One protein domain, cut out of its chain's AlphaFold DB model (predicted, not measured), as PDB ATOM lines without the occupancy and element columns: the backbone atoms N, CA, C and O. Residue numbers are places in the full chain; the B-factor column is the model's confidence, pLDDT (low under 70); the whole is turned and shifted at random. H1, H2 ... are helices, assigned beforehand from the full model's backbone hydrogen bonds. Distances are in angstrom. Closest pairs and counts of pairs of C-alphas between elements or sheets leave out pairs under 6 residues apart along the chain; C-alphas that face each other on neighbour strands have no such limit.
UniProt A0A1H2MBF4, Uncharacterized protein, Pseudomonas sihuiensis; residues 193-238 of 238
ATOM      1  N   ALA A 193      16.240  27.528 -21.840       45.97
ATOM      2  CA  ALA A 193      17.395  28.417 -21.969       45.97
ATOM      3  C   ALA A 193      17.221  29.899 -21.579       45.97
ATOM      4  O   ALA A 193      17.057  30.766 -22.433       45.97
ATOM      5  N   SER A 194      17.462  30.219 -20.304       37.88
ATOM      6  CA  SER A 194      18.097  31.495 -19.954       37.88
ATOM      7  C   SER A 194      18.943  31.377 -18.676       37.88
ATOM      8  O   SER A 194      18.468  31.000 -17.612       37.88
ATOM      9  N   ALA A 195      20.245  31.612 -18.871       42.84
ATOM     10  CA  ALA A 195      21.293  31.954 -17.908       42.84
ATOM     11  C   ALA A 195      21.329  31.230 -16.543       42.84
ATOM     12  O   ALA A 195      21.139  31.835 -15.494       42.84
ATOM     13  N   SER A 196      21.754  29.965 -16.537       41.69
ATOM     14  CA  SER A 196      22.273  29.328 -15.322       41.69
ATOM     15  C   SER A 196      23.791  29.528 -15.207       41.69
ATOM     16  O   SER A 196      24.557  29.006 -16.022       41.69
ATOM     17  N   THR A 197      24.241  30.172 -14.129       50.47
ATOM     18  CA  THR A 197      25.644  30.179 -13.669       50.47
ATOM     19  C   THR A 197      26.078  28.864 -13.010       50.47
ATOM     20  O   THR A 197      27.237  28.732 -12.618       50.47
ATOM     21  N   ASN A 198      25.187  27.874 -12.901       67.56
ATOM     22  CA  ASN A 198      25.508  26.545 -12.397       67.56
ATOM     23  C   ASN A 198      26.116  25.666 -13.522       67.56
ATOM     24  O   ASN A 198      25.440  25.383 -14.523       67.56
ATOM     25  N   PRO A 199      27.376  25.196 -13.380       70.75
ATOM     26  CA  PRO A 199      28.042  24.350 -14.374       70.75
ATOM     27  C   PRO A 199      27.279  23.064 -14.711       70.75
ATOM     28  O   PRO A 199      27.367  22.581 -15.838       70.75
ATOM     29  N   GLU A 200      26.528  22.515 -13.756       78.25
ATOM     30  CA  GLU A 200      25.779  21.271 -13.938       78.25
ATOM     31  C   GLU A 200      24.506  21.488 -14.763       78.25
ATOM     32  O   GLU A 200      24.210  20.716 -15.671       78.25
ATOM     33  N   GLN A 201      23.788  22.583 -14.522       79.31
ATOM     34  CA  GLN A 201      22.578  22.928 -15.272       79.31
ATOM     35  C   GLN A 201      22.900  23.327 -16.716       79.31
ATOM     36  O   GLN A 201      22.214  22.891 -17.639       79.31
ATOM     37  N   CYS A 202      23.983  24.081 -16.932       84.12
ATOM     38  CA  CYS A 202      24.450  24.371 -18.285       84.12
ATOM     39  C   CYS A 202      24.845  23.085 -19.034       84.12
ATOM     40  O   CYS A 202      24.466  22.900 -20.190       84.12
ATOM     41  N   LEU A 203      25.549  22.158 -18.372       86.94
ATOM     42  CA  LEU A 203      25.911  20.876 -18.978       86.94
ATOM     43  C   LEU A 203      24.670  20.030 -19.308       86.94
ATOM     44  O   LEU A 203      24.595  19.447 -20.389       86.94
ATOM     45  N   ASN A 204      23.680  20.004 -18.416       85.81
ATOM     46  CA  ASN A 204      22.419  19.299 -18.638       85.81
ATOM     47  C   ASN A 204      21.616  19.890 -19.806       85.81
ATOM     48  O   ASN A 204      21.015  19.126 -20.560       85.81
ATOM     49  N   ALA A 205      21.655  21.211 -20.011       85.00
ATOM     50  CA  ALA A 205      21.028  21.852 -21.167       85.00
ATOM     51  C   ALA A 205      21.647  21.363 -22.487       85.00
ATOM     52  O   ALA A 205      20.922  20.991 -23.408       85.00
ATOM     53  N   TRP A 206      22.981  21.288 -22.564       90.31
ATOM     54  CA  TRP A 206      23.683  20.753 -23.736       90.31
ATOM     55  C   TRP A 206      23.406  19.260 -23.967       90.31
ATOM     56  O   TRP A 206      23.153  18.854 -25.101       90.31
ATOM     57  N   ILE A 207      23.380  18.449 -22.900       89.12
ATOM     58  CA  ILE A 207      23.008  17.023 -22.967       89.12
ATOM     59  C   ILE A 207      21.596  16.857 -23.534       89.12
ATOM     60  O   ILE A 207      21.371  16.009 -24.399       89.12
ATOM     61  N   LYS A 208      20.648  17.664 -23.048       88.94
ATOM     62  CA  LYS A 208      19.258  17.626 -23.497       88.94
ATOM     63  C   LYS A 208      19.143  18.026 -24.968       88.94
ATOM     64  O   LYS A 208      18.578  17.266 -25.744       88.94
ATOM     65  N   ALA A 209      19.721  19.162 -25.360       88.06
ATOM     66  CA  ALA A 209      19.670  19.643 -26.740       88.06
ATOM     67  C   ALA A 209      20.257  18.626 -27.735       88.06
ATOM     68  O   ALA A 209      19.697  18.402 -28.804       88.06
ATOM     69  N   PHE A 210      21.345  17.949 -27.356       90.25
ATOM     70  CA  PHE A 210      21.932  16.886 -28.170       90.25
ATOM     71  C   PHE A 210      21.000  15.676 -28.327       90.25
ATOM     72  O   PHE A 210      20.886  15.127 -29.420       90.25
ATOM     73  N   ARG A 211      20.315  15.254 -27.260       89.81
ATOM     74  CA  ARG A 211      19.349  14.143 -27.317       89.81
ATOM     75  C   ARG A 211      18.064  14.504 -28.057       89.81
ATOM     76  O   ARG A 211      17.513  13.643 -28.734       89.81
ATOM     77  N   ASP A 212      17.626  15.758 -27.986       87.44
ATOM     78  CA  ASP A 212      16.489  16.250 -28.769       87.44
ATOM     79  C   ASP A 212      16.790  16.190 -30.287       87.44
ATOM     80  O   ASP A 212      15.897  15.878 -31.074       87.44
ATOM     81  N   ASP A 213      18.039  16.449 -30.698       88.44
ATOM     82  CA  ASP A 213      18.467  16.441 -32.110       88.44
ATOM     83  C   ASP A 213      18.842  15.038 -32.625       88.44
ATOM     84  O   ASP A 213      18.461  14.635 -33.726       88.44
ATOM     85  N   VAL A 214      19.573  14.260 -31.821       89.12
ATOM     86  CA  VAL A 214      20.183  12.983 -32.240       89.12
ATOM     87  C   VAL A 214      19.374  11.759 -31.783       89.12
ATOM     88  O   VAL A 214      19.521  10.671 -32.343       89.12
ATOM     89  N   GLY A 215      18.481  11.929 -30.806       84.44
ATOM     90  CA  GLY A 215      17.643  10.887 -30.213       84.44
ATOM     91  C   GLY A 215      17.955  10.641 -28.732       84.44
ATOM     92  O   GLY A 215      19.104  10.713 -28.301       84.44
ATOM     93  N   GLU A 216      16.925  10.299 -27.953       79.19
ATOM     94  CA  GLU A 216      17.001  10.107 -26.490       79.19
ATOM     95  C   GLU A 216      18.076   9.098 -26.046       79.19
ATOM     96  O   GLU A 216      18.774   9.311 -25.054       79.19
ATOM     97  N   ASP A 217      18.276   8.036 -26.830       88.25
ATOM     98  CA  ASP A 217      19.256   6.981 -26.550       88.25
ATOM     99  C   ASP A 217      20.658   7.283 -27.116       88.25
ATOM    100  O   ASP A 217      21.533   6.410 -27.131       88.25
ATOM    101  N   ALA A 218      20.898   8.504 -27.612       87.19
ATOM    102  CA  ALA A 218      22.186   8.888 -28.171       87.19
ATOM    103  C   ALA A 218      23.294   8.790 -27.111       87.19
ATOM    104  O   ALA A 218      23.235   9.376 -26.025       87.19
ATOM    105  N   MET A 219      24.338   8.033 -27.453       87.69
ATOM    106  CA  MET A 219      25.506   7.859 -26.602       87.69
ATOM    107  C   MET A 219      26.344   9.138 -26.603       87.69
ATOM    108  O   MET A 219      26.772   9.606 -27.656       87.69
ATOM    109  N   ILE A 220      26.611   9.661 -25.411       88.81
ATOM    110  CA  ILE A 220      27.440  10.847 -25.197       88.81
ATOM    111  C   ILE A 220      28.800  10.380 -24.686       88.81
ATOM    112  O   ILE A 220      28.883   9.667 -23.682       88.81
ATOM    113  N   VAL A 221      29.868  10.767 -25.378       88.12
ATOM    114  CA  VAL A 221      31.241  10.401 -25.001       88.12
ATOM    115  C   VAL A 221      31.884  11.461 -24.101       88.12
ATOM    116  O   VAL A 221      31.481  12.623 -24.101       88.12
ATOM    117  N   GLY A 222      32.911  11.067 -23.337       82.00
ATOM    118  CA  GLY A 222      33.590  11.952 -22.378       82.00
ATOM    119  C   GLY A 222      34.130  13.249 -22.993       82.00
ATOM    120  O   GLY A 222      34.020  14.303 -22.377       82.00
ATOM    121  N   GLU A 223      34.615  13.197 -24.236       89.00
ATOM    122  CA  GLU A 223      35.127  14.372 -24.956       89.00
ATOM    123  C   GLU A 223      34.040  15.425 -25.230       89.00
ATOM    124  O   GLU A 223      34.293  16.615 -25.058       89.00
ATOM    125  N   GLN A 224      32.814  15.005 -25.572       89.00
ATOM    126  CA  GLN A 224      31.682  15.927 -25.758       89.00
ATOM    127  C   GLN A 224      31.281  16.583 -24.436       89.00
ATOM    128  O   GLN A 224      31.013  17.780 -24.392       89.00
ATOM    129  N   LEU A 225      31.290  15.820 -23.337       88.38
ATOM    130  CA  LEU A 225      31.005  16.371 -22.010       88.38
ATOM    131  C   LEU A 225      32.034  17.431 -21.608       88.38
ATOM    132  O   LEU A 225      31.666  18.462 -21.048       88.38
ATOM    133  N   ASP A 226      33.314  17.192 -21.882       89.56
ATOM    134  CA  ASP A 226      34.379  18.137 -21.550       89.56
ATOM    135  C   ASP A 226      34.353  19.380 -22.452       89.56
ATOM    136  O   ASP A 226      34.586  20.495 -21.974       89.56
ATOM    137  N   GLU A 227      33.970  19.227 -23.721       90.69
ATOM    138  CA  GLU A 227      33.711  20.348 -24.625       90.69
ATOM    139  C   GLU A 227      32.558  21.228 -24.122       90.69
ATOM    140  O   GLU A 227      32.721  22.448 -24.000       90.69
ATOM    141  N   TRP A 228      31.426  20.628 -23.749       93.81
ATOM    142  CA  TRP A 228      30.263  21.357 -23.238       93.81
ATOM    143  C   TRP A 228      30.545  22.031 -21.896       93.81
ATOM    144  O   TRP A 228      30.188  23.190 -21.711       93.81
ATOM    145  N   LYS A 229      31.293  21.393 -20.985       86.00
ATOM    146  CA  LYS A 229      31.812  22.069 -19.778       86.00
ATOM    147  C   LYS A 229      32.694  23.272 -20.139       86.00
ATOM    148  O   LYS A 229      32.618  24.329 -19.505       86.00
ATOM    149  N   GLY A 230      33.511  23.143 -21.185       81.31
ATOM    150  CA  GLY A 230      34.309  24.235 -21.743       81.31
ATOM    151  C   GLY A 230      33.465  25.365 -22.346       81.31
ATOM    152  O   GLY A 230      33.875  26.525 -22.312       81.31
ATOM    153  N   TRP A 231      32.282  25.063 -22.876       88.94
ATOM    154  CA  TRP A 231      31.308  26.046 -23.355       88.94
ATOM    155  C   TRP A 231      30.586  26.733 -22.196       88.94
ATOM    156  O   TRP A 231      30.502  27.961 -22.179       88.94
ATOM    157  N   CYS A 232      30.196  25.971 -21.178       85.12
ATOM    158  CA  CYS A 232      29.576  26.478 -19.961       85.12
ATOM    159  C   CYS A 232      30.478  27.446 -19.196       85.12
ATOM    160  O   CYS A 232      30.038  28.527 -18.816       85.12
ATOM    161  N   SER A 233      31.771  27.136 -19.056       76.50
ATOM    162  CA  SER A 233      32.736  28.067 -18.439       76.50
ATOM    163  C   SER A 233      32.936  29.370 -19.229       76.50
ATOM    164  O   SER A 233      33.455  30.345 -18.689       76.50
ATOM    165  N   LYS A 234      32.505  29.407 -20.496       79.31
ATOM    166  CA  LYS A 234      32.505  30.589 -21.371       79.31
ATOM    167  C   LYS A 234      31.120  31.237 -21.499       79.31
ATOM    168  O   LYS A 234      30.961  32.126 -22.330       79.31
ATOM    169  N   GLY A 235      30.129  30.781 -20.727       74.44
ATOM    170  CA  GLY A 235      28.758  31.299 -20.755       74.44
ATOM    171  C   GLY A 235      27.967  30.949 -22.018       74.44
ATOM    172  O   GLY A 235      27.005  31.639 -22.339       74.44
ATOM    173  N   LYS A 236      28.371  29.918 -22.772       73.44
ATOM    174  CA  LYS A 236      27.636  29.463 -23.961       73.44
ATOM    175  C   LYS A 236      26.484  28.528 -23.581       73.44
ATOM    176  O   LYS A 236      26.666  27.627 -22.764       73.44
ATOM    177  N   LEU A 237      25.353  28.698 -24.259       80.06
ATOM    178  CA  LEU A 237      24.138  27.890 -24.128       80.06
ATOM    179  C   LEU A 237      23.813  27.185 -25.464       80.06
ATOM    180  O   LEU A 237      24.252  27.702 -26.500       80.06
ATOM    181  N   PRO A 238      23.135  26.018 -25.428       80.19
ATOM    182  CA  PRO A 238      22.686  25.289 -26.620       80.19
ATOM    183  C   PRO A 238      21.662  26.049 -27.459       80.19
ATOM    184  O   PRO A 238      20.870  26.821 -26.872       80.19
TER     185      PRO A 238
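Overview. This is residues 193 to 238 of the 238 residues of an uncharacterized protein of Pseudomonas sihuiensis (UniProt A0A1H2MBF4). Two helices make a V: the early part of H1 meets the last residue of H2, and residues 215 to 221 span the open side. Residues 233 to 238 fold back after H2. The printed part has 46 residues with two named helices, H1 then H2, and no named strand; its class is all helix. It is compact, with a radius of gyration of the C-alphas of 10.1 A and spans of 27 by 21 by 13 A.

Arrangement. Start at H1, residues 199 to 214, and go on to H2, residues 222 to 232. They touch, H1 with residues 199 to 206 alone; the closest C-alphas, of Cys 202 and Cys 232, are 5.8 A apart. They run opposite ways at a steep tilt of 60 degrees. In both helices every O i to N i+4 pair is within hydrogen-bond range.

Along the chain. Find C-alpha 199 at (28.042, 24.350, -14.374); from there H1 runs 22.6 A to C-alpha 214. H2 runs 15.3 A, ending at C-alpha 232 at (29.576, 26.478, -19.961).

Size, cuts and confidence. The C-alphas farthest apart, of Asp 217 and Lys 234, are 27.6 A apart. The printed part has no cut, and the H1 to H2 link is short. Residues 193 to 198 have pLDDT under 70.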